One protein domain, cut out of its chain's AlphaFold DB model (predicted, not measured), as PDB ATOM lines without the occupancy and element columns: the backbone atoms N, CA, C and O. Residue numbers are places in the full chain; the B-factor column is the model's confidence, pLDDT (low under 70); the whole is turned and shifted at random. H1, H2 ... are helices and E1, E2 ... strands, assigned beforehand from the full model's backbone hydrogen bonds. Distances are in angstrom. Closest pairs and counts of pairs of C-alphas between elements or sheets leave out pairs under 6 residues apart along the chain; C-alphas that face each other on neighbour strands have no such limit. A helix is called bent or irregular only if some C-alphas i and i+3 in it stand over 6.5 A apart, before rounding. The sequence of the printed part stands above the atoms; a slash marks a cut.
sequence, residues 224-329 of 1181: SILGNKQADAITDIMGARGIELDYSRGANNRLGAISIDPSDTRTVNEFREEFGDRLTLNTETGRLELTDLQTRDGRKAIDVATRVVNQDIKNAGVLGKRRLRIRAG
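What this domain is: This is residues 224 to 329 of the 1181 residues of an uncharacterized protein of Candidatus Saccharibacteria bacterium (UniProt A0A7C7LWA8). Three helices, H2, H3 and H4, lie side by side in a row, each running opposite ways to the next, and a small three-stranded sheet covers H2 and H3. The first helix, H1, reaches out past the sheet's edge strand E1 and crosses H4 nearly at right angles. The printed part has 106 residues, with four named helices and three named strands in the order H1 E1 E2 H2 E3 H3 H4; the sheet order is E1 - E2 - E3, all antiparallel. The class is mostly helix, and the whole is compact, with a radius of gyration of the C-alphas of 12.8 A and spans of 36 by 32 by 22 A.

How they stand to each other: H1, residues 225 to 240, only grazes the sheet with its residues 235 to 239. E1, residues 243 to 246, and E2, residues 257 to 260, form a hairpin, with N 244 and O 259 2.9 A apart, within hydrogen-bond range. H2, residues 265 to 278, is on the sheet and is irregular: C-alphas 274 and 277 are 9.8 A apart. E3, residues 288 to 290, is the antiparallel neighbour of E2, with N 260 and O 288 at 2.8 A; residues 280 to 281 also pair with residues 288 to 289, antiparallel. H3, residues 295 to 310, runs along the strands over E1 and E2, at a height over the sheet of 10.1 A; H2 and H3 on one face of the sheet make two layers, helices against strands. H3 touches H2 at a shallow tilt of 14 degrees, opposite ways; their closest C-alphas, of Thr 267 and Val 308, are 6.3 A apart. H4, residues 319 to 327, is not on the sheet; it forms a helical hairpin with H3, at 34.7 degrees, a shallow tilt only just short of steep, their closest C-alphas being those of Arg 299 and Arg 325, 6.4 A. H1 touches H4 with residues 227 to 234 alone, about perpendicular at 81 degrees, the closest C-alphas being those of Ala 231 and Leu 324, 5.6 A. H1 and H2 are apart. Each O i to N i+4 pair is within hydrogen-bond range in H1, H3 and H4, and 8 of 10 are in H2.

Where its parts are: H1 begins at C-alpha 225, (20.336, -26.316, 58.182), and measures 22.3 A from first to last C-alpha. E1 measures 9.9 A, E2 10.0 A, H2 16.7 A, E3 6.9 A and H3 22.0 A. H4, 12.3 A, ends at C-alpha 327, (19.288, -21.046, 47.765).

The domain as a whole: The two C-alphas farthest apart, of Ile 225 and Asp 277, are 37.0 A apart. The printed part has no cut and no long link. Mean pLDDT of the printed part is 88.5; residues 311 to 319, of which 319 belongs to H4, are under 70.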
ATOM      1  N   SER A 224      16.723 -23.832  55.863       80.75
ATOM      2  CA  SER A 224      17.096 -24.539  57.099       80.75
ATOM      3  C   SER A 224      18.482 -25.185  57.012       80.75
ATOM      4  O   SER A 224      19.058 -25.311  55.934       80.75
ATOM      5  N   ILE A 225      19.035 -25.625  58.149       80.50
ATOM      6  CA  ILE A 225      20.336 -26.316  58.182       80.50
ATOM      7  C   ILE A 225      20.295 -27.599  57.340       80.50
ATOM      8  O   ILE A 225      21.191 -27.810  56.527       80.50
ATOM      9  N   LEU A 226      19.227 -28.399  57.446       76.50
ATOM     10  CA  LEU A 226      19.034 -29.584  56.604       76.50
ATOM     11  C   LEU A 226      18.884 -29.219  55.118       76.50
ATOM     12  O   LEU A 226      19.525 -29.838  54.272       76.50
ATOM     13  N   GLY A 227      18.102 -28.182  54.795       81.38
ATOM     14  CA  GLY A 227      17.954 -27.699  53.421       81.38
ATOM     15  C   GLY A 227      19.272 -27.198  52.817       81.38
ATOM     16  O   GLY A 227      19.540 -27.463  51.648       81.38
ATOM     17  N   ASN A 228      20.114 -26.532  53.615       88.81
ATOM     18  CA  ASN A 228      21.473 -26.168  53.217       88.81
ATOM     19  C   ASN A 228      22.330 -27.414  53.008       88.81
ATOM     20  O   ASN A 228      22.838 -27.565  51.914       88.81
ATOM     21  N   LYS A 229      22.386 -28.358  53.958       86.62
ATOM     22  CA  LYS A 229      23.159 -29.608  53.824       86.62
ATOM     23  C   LYS A 229      22.778 -30.416  52.573       86.62
ATOM     24  O   LYS A 229      23.650 -30.980  51.920       86.62
ATOM     25  N   GLN A 230      21.493 -30.444  52.207       83.38
ATOM     26  CA  GLN A 230      21.025 -31.017  50.937       83.38
ATOM     27  C   GLN A 230      21.523 -30.214  49.727       83.38
ATOM     28  O   GLN A 230      22.015 -30.793  48.764       83.38
ATOM     29  N   ALA A 231      21.406 -28.884  49.762       90.81
ATOM     30  CA  ALA A 231      21.878 -28.017  48.688       90.81
ATOM     31  C   ALA A 231      23.412 -27.995  48.559       90.81
ATOM     32  O   ALA A 231      23.900 -27.824  47.454       90.81
ATOM     33  N   ASP A 232      24.156 -28.158  49.653       93.31
ATOM     34  CA  ASP A 232      25.612 -28.307  49.704       93.31
ATOM     35  C   ASP A 232      26.013 -29.598  49.002       93.31
ATOM     36  O   ASP A 232      26.705 -29.524  47.997       93.31
ATOM     37  N   ALA A 233      25.452 -30.746  49.402       88.88
ATOM     38  CA  ALA A 233      25.741 -32.029  48.759       88.88
ATOM     39  C   ALA A 233      25.504 -32.005  47.235       88.88
ATOM     40  O   ALA A 233      26.299 -32.554  46.478       88.88
ATOM     41  N   ILE A 234      24.443 -31.341  46.756       89.44
ATOM     42  CA  ILE A 234      24.191 -31.207  45.310       89.44
ATOM     43  C   ILE A 234      25.180 -30.226  44.657       89.44
ATOM     44  O   ILE A 234      25.605 -30.471  43.531       89.44
ATOM     45  N   THR A 235      25.583 -29.150  45.342       94.25
ATOM     46  CA  THR A 235      26.644 -28.246  44.864       94.25
ATOM     47  C   THR A 235      28.010 -28.946  44.818       94.25
ATOM     48  O   THR A 235      28.766 -28.707  43.884       94.25
ATOM     49  N   ASP A 236      28.313 -29.854  45.749       94.31
ATOM     50  CA  ASP A 236      29.537 -30.666  45.744       94.31
ATOM     51  C   ASP A 236      29.554 -31.627  44.542       94.31
ATOM     52  O   ASP A 236      30.568 -31.765  43.857       94.31
ATOM     53  N   ILE A 237      28.409 -32.247  44.230       90.81
ATOM     54  CA  ILE A 237      28.235 -33.094  43.039       90.81
ATOM     55  C   ILE A 237      28.347 -32.262  41.750       90.81
ATOM     56  O   ILE A 237      28.998 -32.689  40.797       90.81
ATOM     57  N   MET A 238      27.768 -31.056  41.721       94.62
ATOM     58  CA  MET A 238      27.962 -30.098  40.626       94.62
ATOM     59  C   MET A 238      29.444 -29.741  40.461       94.62
ATOM     60  O   MET A 238      29.954 -29.815  39.346       94.62
ATOM     61  N   GLY A 239      30.162 -29.466  41.553       95.44
ATOM     62  CA  GLY A 239      31.602 -29.192  41.542       95.44
ATOM     63  C   GLY A 239      32.430 -30.371  41.024       95.44
ATOM     64  O   GLY A 239      33.361 -30.171  40.247       95.44
ATOM     65  N   ALA A 240      32.049 -31.607  41.359       93.50
ATOM     66  CA  ALA A 240      32.651 -32.824  40.807       93.50
ATOM     67  C   ALA A 240      32.376 -33.013  39.298       93.50
ATOM     68  O   ALA A 240      33.195 -33.609  38.600       93.50
ATOM     69  N   ARG A 241      31.270 -32.457  38.784       92.25
ATOM     70  CA  ARG A 241      30.967 -32.278  37.347       92.25
ATOM     71  C   ARG A 241      31.506 -30.956  36.771       92.25
ATOM     72  O   ARG A 241      31.117 -30.535  35.687       92.25
ATOM     73  N   GLY A 242      32.406 -30.279  37.483       95.62
ATOM     74  CA  GLY A 242      33.043 -29.051  37.020       95.62
ATOM     75  C   GLY A 242      32.124 -27.825  36.962       95.62
ATOM     76  O   GLY A 242      32.496 -26.854  36.308       95.62
ATOM     77  N   ILE A 243      30.967 -27.830  37.630       97.12
ATOM     78  CA  ILE A 243      30.005 -26.716  37.711       97.12
ATOM     79  C   ILE A 243      30.106 -26.042  39.090       97.12
ATOM     80  O   ILE A 243      29.843 -26.672  40.109       97.12
ATOM     81  N   GLU A 244      30.404 -24.742  39.142       97.12
ATOM     82  CA  GLU A 244      30.418 -23.958  40.392       97.12
ATOM     83  C   GLU A 244      29.311 -22.892  40.389       97.12
ATOM     84  O   GLU A 244      29.074 -22.222  39.382       97.12
ATOM     85  N   LEU A 245      28.653 -22.696  41.538       96.06
ATOM     86  CA  LEU A 245      27.562 -21.731  41.714       96.06
ATOM     87  C   LEU A 245      28.051 -20.476  42.460       96.06
ATOM     88  O   LEU A 245      28.246 -20.503  43.674       96.06
ATOM     89  N   ASP A 246      28.220 -19.353  41.754       94.88
ATOM     90  CA  ASP A 246      28.711 -18.099  42.338       94.88
ATOM     91  C   ASP A 246      27.550 -17.211  42.823       94.88
ATOM     92  O   ASP A 246      26.902 -16.484  42.057       94.88
ATOM     93  N   TYR A 247      27.300 -17.257  44.133       93.69
ATOM     94  CA  TYR A 247      26.324 -16.407  44.824       93.69
ATOM     95  C   TYR A 247      26.868 -15.018  45.217       93.69
ATOM     96  O   TYR A 247      26.106 -14.168  45.685       93.69
ATOM     97  N   SER A 248      28.170 -14.763  45.037       90.38
ATOM     98  CA  SER A 248      28.837 -13.524  45.462       90.38
ATOM     99  C   SER A 248      28.639 -12.377  44.466       90.38
ATOM    100  O   SER A 248      28.460 -11.227  44.871       90.38
ATOM    101  N   ARG A 249      28.593 -12.685  43.161       88.19
ATOM    102  CA  ARG A 249      28.376 -11.688  42.093       88.19
ATOM    103  C   ARG A 249      26.924 -11.208  41.986       88.19
ATOM    104  O   ARG A 249      26.666 -10.176  41.370       88.19
ATOM    105  N   GLY A 250      25.958 -11.943  42.540       88.56
ATOM    106  CA  GLY A 250      24.534 -11.674  42.326       88.56
ATOM    107  C   GLY A 250      23.948 -10.647  43.293       88.56
ATOM    108  O   GLY A 250      24.138 -10.720  44.507       88.56
ATOM    109  N   ALA A 251      23.147  -9.711  42.778       85.56
ATOM    110  CA  ALA A 251      22.512  -8.673  43.590       85.56
ATOM    111  C   ALA A 251      21.666  -9.260  44.742       85.56
ATOM    112  O   ALA A 251      20.808 -10.122  44.536       85.56
ATOM    113  N   ASN A 252      21.880  -8.753  45.962       83.94
ATOM    114  CA  ASN A 252      21.334  -9.301  47.217       83.94
ATOM    115  C   ASN A 252      21.772 -10.753  47.507       83.94
ATOM    116  O   ASN A 252      21.034 -11.516  48.140       83.94
ATOM    117  N   ASN A 253      22.978 -11.121  47.061       84.62
ATOM    118  CA  ASN A 253      23.598 -12.441  47.189       84.62
ATOM    119  C   ASN A 253      22.748 -13.552  46.560       84.62
ATOM    120  O   ASN A 253      22.437 -14.570  47.181       84.62
ATOM    121  N   ARG A 254      22.203 -13.280  45.376       91.06
ATOM    122  CA  ARG A 254      21.535 -14.281  44.530       91.06
ATOM    123  C   ARG A 254      22.588 -15.029  43.714       91.06
ATOM    124  O   ARG A 254      23.732 -14.594  43.678       91.06
ATOM    125  N   LEU A 255      22.215 -16.119  43.048       94.44
ATOM    126  CA  LEU A 255      23.104 -16.717  42.046       94.44
ATOM    127  C   LEU A 255      23.390 -15.662  40.964       94.44
ATOM    128  O   LEU A 255      22.455 -15.197  40.316       94.44
ATOM    129  N   GLY A 256      24.646 -15.232  40.850       94.25
ATOM    130  CA  GLY A 256      25.079 -14.161  39.948       94.25
ATOM    131  C   GLY A 256      25.857 -14.665  38.742       94.25
ATOM    132  O   GLY A 256      25.749 -14.077  37.667       94.25
ATOM    133  N   ALA A 257      26.593 -15.766  38.909       96.50
ATOM    134  CA  ALA A 257      27.195 -16.504  37.809       96.50
ATOM    135  C   ALA A 257      27.178 -18.020  38.062       96.50
ATOM    136  O   ALA A 257      27.081 -18.467  39.206       96.50
ATOM    137  N   ILE A 258      27.300 -18.798  36.989       97.00
ATOM    138  CA  ILE A 258      27.777 -20.187  37.039       97.00
ATOM    139  C   ILE A 258      29.118 -20.235  36.307       97.00
ATOM    140  O   ILE A 258      29.256 -19.603  35.257       97.00
ATOM    141  N   SER A 259      30.088 -20.967  36.856       97.06
ATOM    142  CA  SER A 259      31.352 -21.285  36.183       97.06
ATOM    143  C   SER A 259      31.368 -22.770  35.788       97.06
ATOM    144  O   SER A 259      30.856 -23.618  36.521       97.06
ATOM    145  N   ILE A 260      31.946 -23.085  34.631       97.25
ATOM    146  CA  ILE A 260      31.960 -24.422  34.033       97.25
ATOM    147  C   ILE A 260      33.383 -24.776  33.612       97.25
ATOM    148  O   ILE A 260      34.083 -23.963  33.000       97.25
ATOM    149  N   ASP A 261      33.810 -25.999  33.909       96.75
ATOM    150  CA  ASP A 261      35.081 -26.522  33.426       96.75
ATOM    151  C   ASP A 261      35.019 -26.796  31.911       96.75
ATOM    152  O   ASP A 261      34.160 -27.561  31.472       96.75
ATOM    153  N   PRO A 262      35.908 -26.216  31.082       95.75
ATOM    154  CA  PRO A 262      35.888 -26.442  29.640       95.75
ATOM    155  C   PRO A 262      36.269 -27.877  29.236       95.75
ATOM    156  O   PRO A 262      36.110 -28.220  28.065       95.75
ATOM    157  N   SER A 263      36.796 -28.697  30.158       95.19
ATOM    158  CA  SER A 263      37.138 -30.099  29.889       95.19
ATOM    159  C   SER A 263      35.934 -31.047  29.917       95.19
ATOM    160  O   SER A 263      35.968 -32.064  29.222       95.19
ATOM    161  N   ASP A 264      34.845 -30.707  30.621       94.00
ATOM    162  CA  ASP A 264      33.586 -31.455  30.527       94.00
ATOM    163  C   ASP A 264      32.790 -30.982  29.303       94.00
ATOM    164  O   ASP A 264      31.936 -30.094  29.355       94.00
ATOM    165  N   THR A 265      33.084 -31.602  28.161       92.94
ATOM    166  CA  THR A 265      32.442 -31.291  26.881       92.94
ATOM    167  C   THR A 265      30.931 -31.539  26.879       92.94
ATOM    168  O   THR A 265      30.235 -30.877  26.108       92.94
ATOM    169  N   ARG A 266      30.399 -32.423  27.739       91.69
ATOM    170  CA  ARG A 266      28.950 -32.649  27.877       91.69
ATOM    171  C   ARG A 266      28.302 -31.447  28.550       91.69
ATOM    172  O   ARG A 266      27.425 -30.816  27.965       91.69
ATOM    173  N   THR A 267      28.799 -31.090  29.732       92.56
ATOM    174  CA  THR A 267      28.321 -29.944  30.514       92.56
ATOM    175  C   THR A 267      28.418 -28.645  29.711       92.56
ATOM    176  O   THR A 267      27.480 -27.846  29.679       92.56
ATOM    177  N   VAL A 268      29.522 -28.451  28.985       95.06
ATOM    178  CA  VAL A 268      29.724 -27.300  28.096       95.06
ATOM    179  C   VAL A 268      28.731 -27.267  26.931       95.06
ATOM    180  O   VAL A 268      28.335 -26.177  26.517       95.06
ATOM    181  N   ASN A 269      28.319 -28.418  26.393       93.75
ATOM    182  CA  ASN A 269      27.352 -28.470  25.299       93.75
ATOM    183  C   ASN A 269      25.921 -28.188  25.782       93.75
ATOM    184  O   ASN A 269      25.294 -27.302  25.205       93.75
ATOM    185  N   GLU A 270      25.447 -28.812  26.871       93.88
ATOM    186  CA  GLU A 270      24.102 -28.536  27.421       93.88
ATOM    187  C   GLU A 270      23.939 -27.047  27.807       93.88
ATOM    188  O   GLU A 270      22.905 -26.429  27.547       93.88
ATOM    189  N   PHE A 271      24.983 -26.412  28.358       94.88
ATOM    190  CA  PHE A 271      24.958 -24.968  28.627       94.88
ATOM    191  C   PHE A 271      25.096 -24.095  27.370       94.88
ATOM    192  O   PHE A 271      24.519 -23.007  27.327       94.88
ATOM    193  N   ARG A 272      25.835 -24.526  26.338       94.94
ATOM    194  CA  ARG A 272      25.925 -23.782  25.068       94.94
ATOM    195  C   ARG A 272      24.616 -23.836  24.282       94.94
ATOM    196  O   ARG A 272      24.307 -22.869  23.596       94.94
ATOM    197  N   GLU A 273      23.848 -24.913  24.394       94.81
ATOM    198  CA  GLU A 273      22.532 -25.038  23.765       94.81
ATOM    199  C   GLU A 273      21.515 -24.051  24.363       94.81
ATOM    200  O   GLU A 273      20.933 -23.246  23.639       94.81
ATOM    201  N   GLU A 274      21.369 -24.025  25.692       95.62
ATOM    202  CA  GLU A 274      20.413 -23.146  26.391       95.62
ATOM    203  C   GLU A 274      20.831 -21.656  26.397       95.62
ATOM    204  O   GLU A 274      19.973 -20.768  26.416       95.62
ATOM    205  N   PHE A 275      22.138 -21.350  26.407       94.81
ATOM    206  CA  PHE A 275      22.636 -19.975  26.602       94.81
ATOM    207  C   PHE A 275      23.435 -19.380  25.433       94.81
ATOM    208  O   PHE A 275      23.634 -18.159  25.410       94.81
ATOM    209  N   GLY A 276      23.871 -20.186  24.462       94.50
ATOM    210  CA  GLY A 276      24.607 -19.734  23.277       94.50
ATOM    211  C   GLY A 276      25.820 -18.857  23.606       94.50
ATOM    212  O   GLY A 276      26.600 -19.147  24.516       94.50
ATOM    213  N   ASP A 277      25.939 -17.736  22.894       93.19
ATOM    214  CA  ASP A 277      27.024 -16.753  23.035       93.19
ATOM    215  C   ASP A 277      27.085 -16.054  24.413       93.19
ATOM    216  O   ASP A 277      28.019 -15.292  24.673       93.19
ATOM    217  N   ARG A 278      26.122 -16.288  25.324       94.75
ATOM    218  CA  ARG A 278      26.193 -15.785  26.712       94.75
ATOM    219  C   ARG A 278      27.202 -16.549  27.574       94.75
ATOM    220  O   ARG A 278      27.562 -16.050  28.638       94.75
ATOM    221  N   LEU A 279      27.628 -17.743  27.155       95.31
ATOM    222  CA  LEU A 279      28.634 -18.531  27.863       95.31
ATOM    223  C   LEU A 279      30.041 -18.084  27.430       95.31
ATOM    224  O   LEU A 279      30.521 -18.438  26.353       95.31
ATOM    225  N   THR A 280      30.703 -17.288  28.269       95.00
ATOM    226  CA  THR A 280      31.964 -16.607  27.928       95.00
ATOM    227  C   THR A 280      33.172 -17.270  28.583       95.00
ATOM    228  O   THR A 280      33.102 -17.690  29.731       95.00
ATOM    229  N   LEU A 281      34.310 -17.371  27.890       93.69
ATOM    230  CA  LEU A 281      35.536 -17.890  28.506       93.69
ATOM    231  C   LEU A 281      36.170 -16.815  29.398       93.69
ATOM    232  O   LEU A 281      36.705 -15.828  28.889       93.69
ATOM    233  N   ASN A 282      36.161 -17.026  30.714       93.06
ATOM    234  CA  ASN A 282      36.932 -16.207  31.637       93.06
ATOM    235  C   ASN A 282      38.420 -16.559  31.479       93.06
ATOM    236  O   ASN A 282      38.864 -17.668  31.780       93.06
ATOM    237  N   THR A 283      39.204 -15.601  30.987       90.25
ATOM    238  CA  THR A 283      40.628 -15.790  30.675       90.25
ATOM    239  C   THR A 283      41.544 -15.843  31.900       90.25
ATOM    240  O   THR A 283      42.720 -16.155  31.745       90.25
ATOM    241  N   GLU A 284      41.046 -15.512  33.095       90.88
ATOM    242  CA  GLU A 284      41.809 -15.560  34.350       90.88
ATOM    243  C   GLU A 284      41.651 -16.915  35.053       90.88
ATOM    244  O   GLU A 284      42.630 -17.464  35.553       90.88
ATOM    245  N   THR A 285      40.437 -17.477  35.056       91.31
ATOM    246  CA  THR A 285      40.147 -18.801  35.641       91.31
ATOM    247  C   THR A 285      40.305 -19.948  34.643       91.31
ATOM    248  O   THR A 285      40.421 -21.099  35.052       91.31
ATOM    249  N   GLY A 286      40.272 -19.658  33.337       92.62
ATOM    250  CA  GLY A 286      40.182 -20.663  32.275       92.62
ATOM    251  C   GLY A 286      38.804 -21.326  32.166       92.62
ATOM    252  O   GLY A 286      38.635 -22.224  31.347       92.62
ATOM    253  N   ARG A 287      37.825 -20.905  32.976       95.06
ATOM    254  CA  ARG A 287      36.494 -21.520  33.082       95.06
ATOM    255  C   ARG A 287      35.482 -20.762  32.222       95.06
ATOM    256  O   ARG A 287      35.610 -19.560  31.991       95.06
ATOM    257  N   LEU A 288      34.483 -21.471  31.713       94.19
ATOM    258  CA  LEU A 288      33.379 -20.885  30.959       94.19
ATOM    259  C   LEU A 288      32.356 -20.321  31.951       94.19
ATOM    260  O   LEU A 288      31.758 -21.064  32.720       94.19
ATOM    261  N   GLU A 289      32.180 -19.004  31.964       96.25
ATOM    262  CA  GLU A 289      31.301 -18.291  32.886       96.25
ATOM    263  C   GLU A 289      30.058 -17.740  32.181       96.25
ATOM    264  O   GLU A 289      30.131 -17.082  31.138       96.25
ATOM    265  N   LEU A 290      28.910 -17.978  32.813       95.38
ATOM    266  CA  LEU A 290      27.621 -17.384  32.484       95.38
ATOM    267  C   LEU A 290      27.280 -16.364  33.578       95.38
ATOM    268  O   LEU A 290      26.872 -16.756  34.672       95.38
ATOM    269  N   THR A 291      27.493 -15.073  33.310       94.94
ATOM    270  CA  THR A 291      27.358 -13.980  34.293       94.94
ATOM    271  C   THR A 291      26.017 -13.244  34.209       94.94
ATOM    272  O   THR A 291      25.172 -13.525  33.357       94.94
ATOM    273  N   ASP A 292      25.824 -12.287  35.126       90.69
ATOM    274  CA  ASP A 292      24.684 -11.361  35.179       90.69
ATOM    275  C   ASP A 292      23.318 -12.068  35.219       90.69
ATOM    276  O   ASP A 292      22.314 -11.583  34.687       90.69
ATOM    277  N   LEU A 293      23.283 -13.228  35.885       90.00
ATOM    278  CA  LEU A 293      22.112 -14.090  35.989       90.00
ATOM    279  C   LEU A 293      20.943 -13.366  36.669       90.00
ATOM    280  O   LEU A 293      20.889 -13.196  37.890       90.00
ATOM    281  N   GLN A 294      19.947 -12.975  35.874       90.62
ATOM    282  CA  GLN A 294      18.673 -12.505  36.408       90.62
ATOM    283  C   GLN A 294      17.867 -13.675  36.984       90.62
ATOM    284  O   GLN A 294      18.119 -14.834  36.680       90.62
ATOM    285  N   THR A 295      16.822 -13.388  37.769       83.12
ATOM    286  CA  THR A 295      15.988 -14.420  38.427       83.12
ATOM    287  C   THR A 295      15.457 -15.509  37.470       83.12
ATOM    288  O   THR A 295      15.289 -16.647  37.896       83.12
ATOM    289  N   ARG A 296      15.207 -15.175  36.190       86.81
ATOM    290  CA  ARG A 296      14.786 -16.128  35.140       86.81
ATOM    291  C   ARG A 296      15.961 -16.947  34.595       86.81
ATOM    292  O   ARG A 296      15.848 -18.162  34.484       86.81
ATOM    293  N   ASP A 297      17.094 -16.300  34.325       89.38
ATOM    294  CA  ASP A 297      18.313 -16.968  33.850       89.38
ATOM    295  C   ASP A 297      18.873 -17.914  34.914       89.38
ATOM    296  O   ASP A 297      19.160 -19.062  34.617       89.38
ATOM    297  N   GLY A 298      18.947 -17.477  36.174       90.19
ATOM    298  CA  GLY A 298      19.376 -18.311  37.297       90.19
ATOM    299  C   GLY A 298      18.456 -19.512  37.538       90.19
ATOM    300  O   GLY A 298      18.928 -20.547  37.998       90.19
ATOM    301  N   ARG A 299      17.164 -19.428  37.172       90.25
ATOM    302  CA  ARG A 299      16.277 -20.602  37.125       90.25
ATOM    303  C   ARG A 299      16.735 -21.564  36.027       90.25
ATOM    304  O   ARG A 299      17.048 -22.702  36.347       90.25
ATOM    305  N   LYS A 300      16.827 -21.098  34.774       93.31
ATOM    306  CA  LYS A 300      17.307 -21.891  33.624       93.31
ATOM    307  C   LYS A 300      18.681 -22.531  33.886       93.31
ATOM    308  O   LYS A 300      18.873 -23.710  33.630       93.31
ATOM    309  N   ALA A 301      19.610 -21.791  34.485       93.94
ATOM    310  CA  ALA A 301      20.986 -22.226  34.708       93.94
ATOM    311  C   ALA A 301      21.086 -23.334  35.775       93.94
ATOM    312  O   ALA A 301      21.829 -24.294  35.598       93.94
ATOM    313  N   ILE A 302      20.275 -23.264  36.839       94.12
ATOM    314  CA  ILE A 302      20.117 -24.370  37.803       94.12
ATOM    315  C   ILE A 302      19.375 -25.544  37.158       94.12
ATOM    316  O   ILE A 302      19.664 -26.700  37.459       94.12
ATOM    317  N   ASP A 303      18.419 -25.272  36.270       92.81
ATOM    318  CA  ASP A 303      17.678 -26.301  35.549       92.81
ATOM    319  C   ASP A 303      18.563 -27.119  34.594       92.81
ATOM    320  O   ASP A 303      18.371 -28.333  34.552       92.81
ATOM    321  N   VAL A 304      19.543 -26.501  33.920       94.25
ATOM    322  CA  VAL A 304      20.581 -27.195  33.131       94.25
ATOM    323  C   VAL A 304      21.611 -27.866  34.038       94.25
ATOM    324  O   VAL A 304      21.847 -29.059  33.885       94.25
ATOM    325  N   ALA A 305      22.151 -27.178  35.054       93.56
ATOM    326  CA  ALA A 305      23.098 -27.793  35.994       93.56
ATOM    327  C   ALA A 305      22.526 -29.054  36.670       93.56
ATOM    328  O   ALA A 305      23.237 -30.032  36.886       93.56
ATOM    329  N   THR A 306      21.226 -29.054  36.988       90.69
ATOM    330  CA  THR A 306      20.543 -30.251  37.502       90.69
ATOM    331  C   THR A 306      20.210 -31.276  36.418       90.69
ATOM    332  O   THR A 306      20.120 -32.445  36.761       90.69
ATOM    333  N   ARG A 307      20.063 -30.906  35.134       90.38
ATOM    334  CA  ARG A 307      19.887 -31.859  34.016       90.38
ATOM    335  C   ARG A 307      21.143 -32.728  33.859       90.38
ATOM    336  O   ARG A 307      21.043 -33.941  34.030       90.38
ATOM    337  N   VAL A 308      22.302 -32.080  33.711       88.69
ATOM    338  CA  VAL A 308      23.645 -32.689  33.667       88.69
ATOM    339  C   VAL A 308      23.883 -33.656  34.838       88.69
ATOM    340  O   VAL A 308      24.373 -34.764  34.655       88.69
ATOM    341  N   VAL A 309      23.523 -33.257  36.064       86.88
ATOM    342  CA  VAL A 309      23.768 -34.059  37.280       86.88
ATOM    343  C   VAL A 309      22.722 -35.167  37.506       86.88
ATOM    344  O   VAL A 309      23.054 -36.240  38.012       86.88
ATOM    345  N   ASN A 310      21.454 -34.958  37.132       77.81
ATOM    346  CA  ASN A 310      20.387 -35.954  37.328       77.81
ATOM    347  C   ASN A 310      20.590 -37.225  36.490       77.81
ATOM    348  O   ASN A 310      20.074 -38.277  36.866       77.81
ATOM    349  N   GLN A 311      21.329 -37.138  35.379       65.38
ATOM    350  CA  GLN A 311      21.673 -38.286  34.533       65.38
ATOM    351  C   GLN A 311      22.461 -39.356  35.321       65.38
ATOM    352  O   GLN A 311      22.268 -40.546  35.082       65.38
ATOM    353  N   ASP A 312      23.262 -38.948  36.315       54.56
ATOM    354  CA  ASP A 312      23.935 -39.851  37.262       54.56
ATOM    355  C   ASP A 312      23.076 -40.157  38.510       54.56
ATOM    356  O   ASP A 312      23.183 -41.231  39.104       54.56
ATOM    357  N   ILE A 313      22.233 -39.208  38.947       56.06
ATOM    358  CA  ILE A 313      21.529 -39.252  40.242       56.06
ATOM    359  C   ILE A 313      20.021 -39.045  40.066       56.06
ATOM    360  O   ILE A 313      19.477 -37.957  40.276       56.06
ATOM    361  N   LYS A 314      19.320 -40.147  39.780       49.25
ATOM    362  CA  LYS A 314      17.864 -40.193  39.539       49.25
ATOM    363  C   LYS A 314      17.011 -39.556  40.657       49.25
ATOM    364  O   LYS A 314      15.918 -39.067  40.388       49.25
ATOM    365  N   ASN A 315      17.523 -39.483  41.891       46.62
ATOM    366  CA  ASN A 315      16.794 -38.962  43.056       46.62
ATOM    367  C   ASN A 315      16.971 -37.448  43.317       46.62
ATOM    368  O   ASN A 315      16.285 -36.902  44.180       46.62
ATOM    369  N   ALA A 316      17.840 -36.731  42.591       52.22
ATOM    370  CA  ALA A 316      17.978 -35.273  42.746       52.22
ATOM    371  C   ALA A 316      16.891 -34.465  41.983       52.22
ATOM    372  O   ALA A 316      16.750 -33.252  42.192       52.22
ATOM    373  N   GLY A 317      16.073 -35.158  41.175       61.47
ATOM    374  CA  GLY A 317      15.181 -34.632  40.133       61.47
ATOM    375  C   GLY A 317      14.348 -33.393  40.477       61.47
ATOM    376  O   GLY A 317      14.368 -32.415  39.727       61.47
ATOM    377  N   VAL A 318      13.622 -33.416  41.603       69.62
ATOM    378  CA  VAL A 318      12.648 -32.360  41.954       69.62
ATOM    379  C   VAL A 318      13.005 -31.629  43.247       69.62
ATOM    380  O   VAL A 318      13.107 -30.402  43.235       69.62
ATOM    381  N   LEU A 319      13.223 -32.336  44.362       68.19
ATOM    382  CA  LEU A 319      13.475 -31.695  45.664       68.19
ATOM    383  C   LEU A 319      14.833 -30.982  45.716       68.19
ATOM    384  O   LEU A 319      14.903 -29.836  46.165       68.19
ATOM    385  N   GLY A 320      15.892 -31.601  45.186       77.31
ATOM    386  CA  GLY A 320      17.218 -30.984  45.108       77.31
ATOM    387  C   GLY A 320      17.212 -29.724  44.241       77.31
ATOM    388  O   GLY A 320      17.584 -28.634  44.686       77.31
ATOM    389  N   LYS A 321      16.636 -29.850  43.042       85.88
ATOM    390  CA  LYS A 321      16.331 -28.742  42.128       85.88
ATOM    391  C   LYS A 321      15.480 -27.644  42.791       85.88
ATOM    392  O   LYS A 321      15.748 -26.454  42.593       85.88
ATOM    393  N   ARG A 322      14.503 -28.004  43.642       82.75
ATOM    394  CA  ARG A 322      13.684 -27.049  44.412       82.75
ATOM    395  C   ARG A 322      14.530 -26.264  45.414       82.75
ATOM    396  O   ARG A 322      14.450 -25.032  45.420       82.75
ATOM    397  N   ARG A 323      15.353 -26.950  46.220       87.75
ATOM    398  CA  ARG A 323      16.218 -26.349  47.253       87.75
ATOM    399  C   ARG A 323      17.308 -25.457  46.642       87.75
ATOM    400  O   ARG A 323      17.452 -24.324  47.097       87.75
ATOM    401  N   LEU A 324      17.981 -25.869  45.561       91.38
ATOM    402  CA  LEU A 324      18.980 -25.032  44.869       91.38
ATOM    403  C   LEU A 324      18.395 -23.721  44.325       91.38
ATOM    404  O   LEU A 324      18.967 -22.653  44.551       91.38
ATOM    405  N   ARG A 325      17.224 -23.763  43.674       90.75
ATOM    406  CA  ARG A 325      16.507 -22.553  43.225       90.75
ATOM    407  C   ARG A 325      16.190 -21.610  44.400       90.75
ATOM    408  O   ARG A 325      16.390 -20.400  44.279       90.75
ATOM    409  N   ILE A 326      15.763 -22.141  45.553       86.75
ATOM    410  CA  ILE A 326      15.539 -21.340  46.773       86.75
ATOM    411  C   ILE A 326      16.859 -20.728  47.272       86.75
ATOM    412  O   ILE A 326      16.908 -19.517  47.500       86.75
ATOM    413  N   ARG A 327      17.943 -21.514  47.369       91.56
ATOM    414  CA  ARG A 327      19.288 -21.046  47.765       91.56
ATOM    415  C   ARG A 327      19.792 -19.923  46.861       91.56
ATOM    416  O   ARG A 327      20.282 -18.917  47.360       91.56
ATOM    417  N   ALA A 328      19.567 -20.021  45.554       89.75
ATOM    418  CA  ALA A 328      19.875 -18.985  44.569       89.75
ATOM    419  C   ALA A 328      19.008 -17.717  44.658       89.75
ATOM    420  O   ALA A 328      19.343 -16.702  44.046       89.75
ATOM    421  N   GLY A 329      17.907 -17.741  45.415       87.94
ATOM    422  CA  GLY A 329      16.946 -16.641  45.474       87.94
ATOM    423  C   GLY A 329      16.078 -16.516  44.218       87.94
ATOM    424  O   GLY A 329      15.608 -15.417  43.915       87.94
TER     425      GLY A 329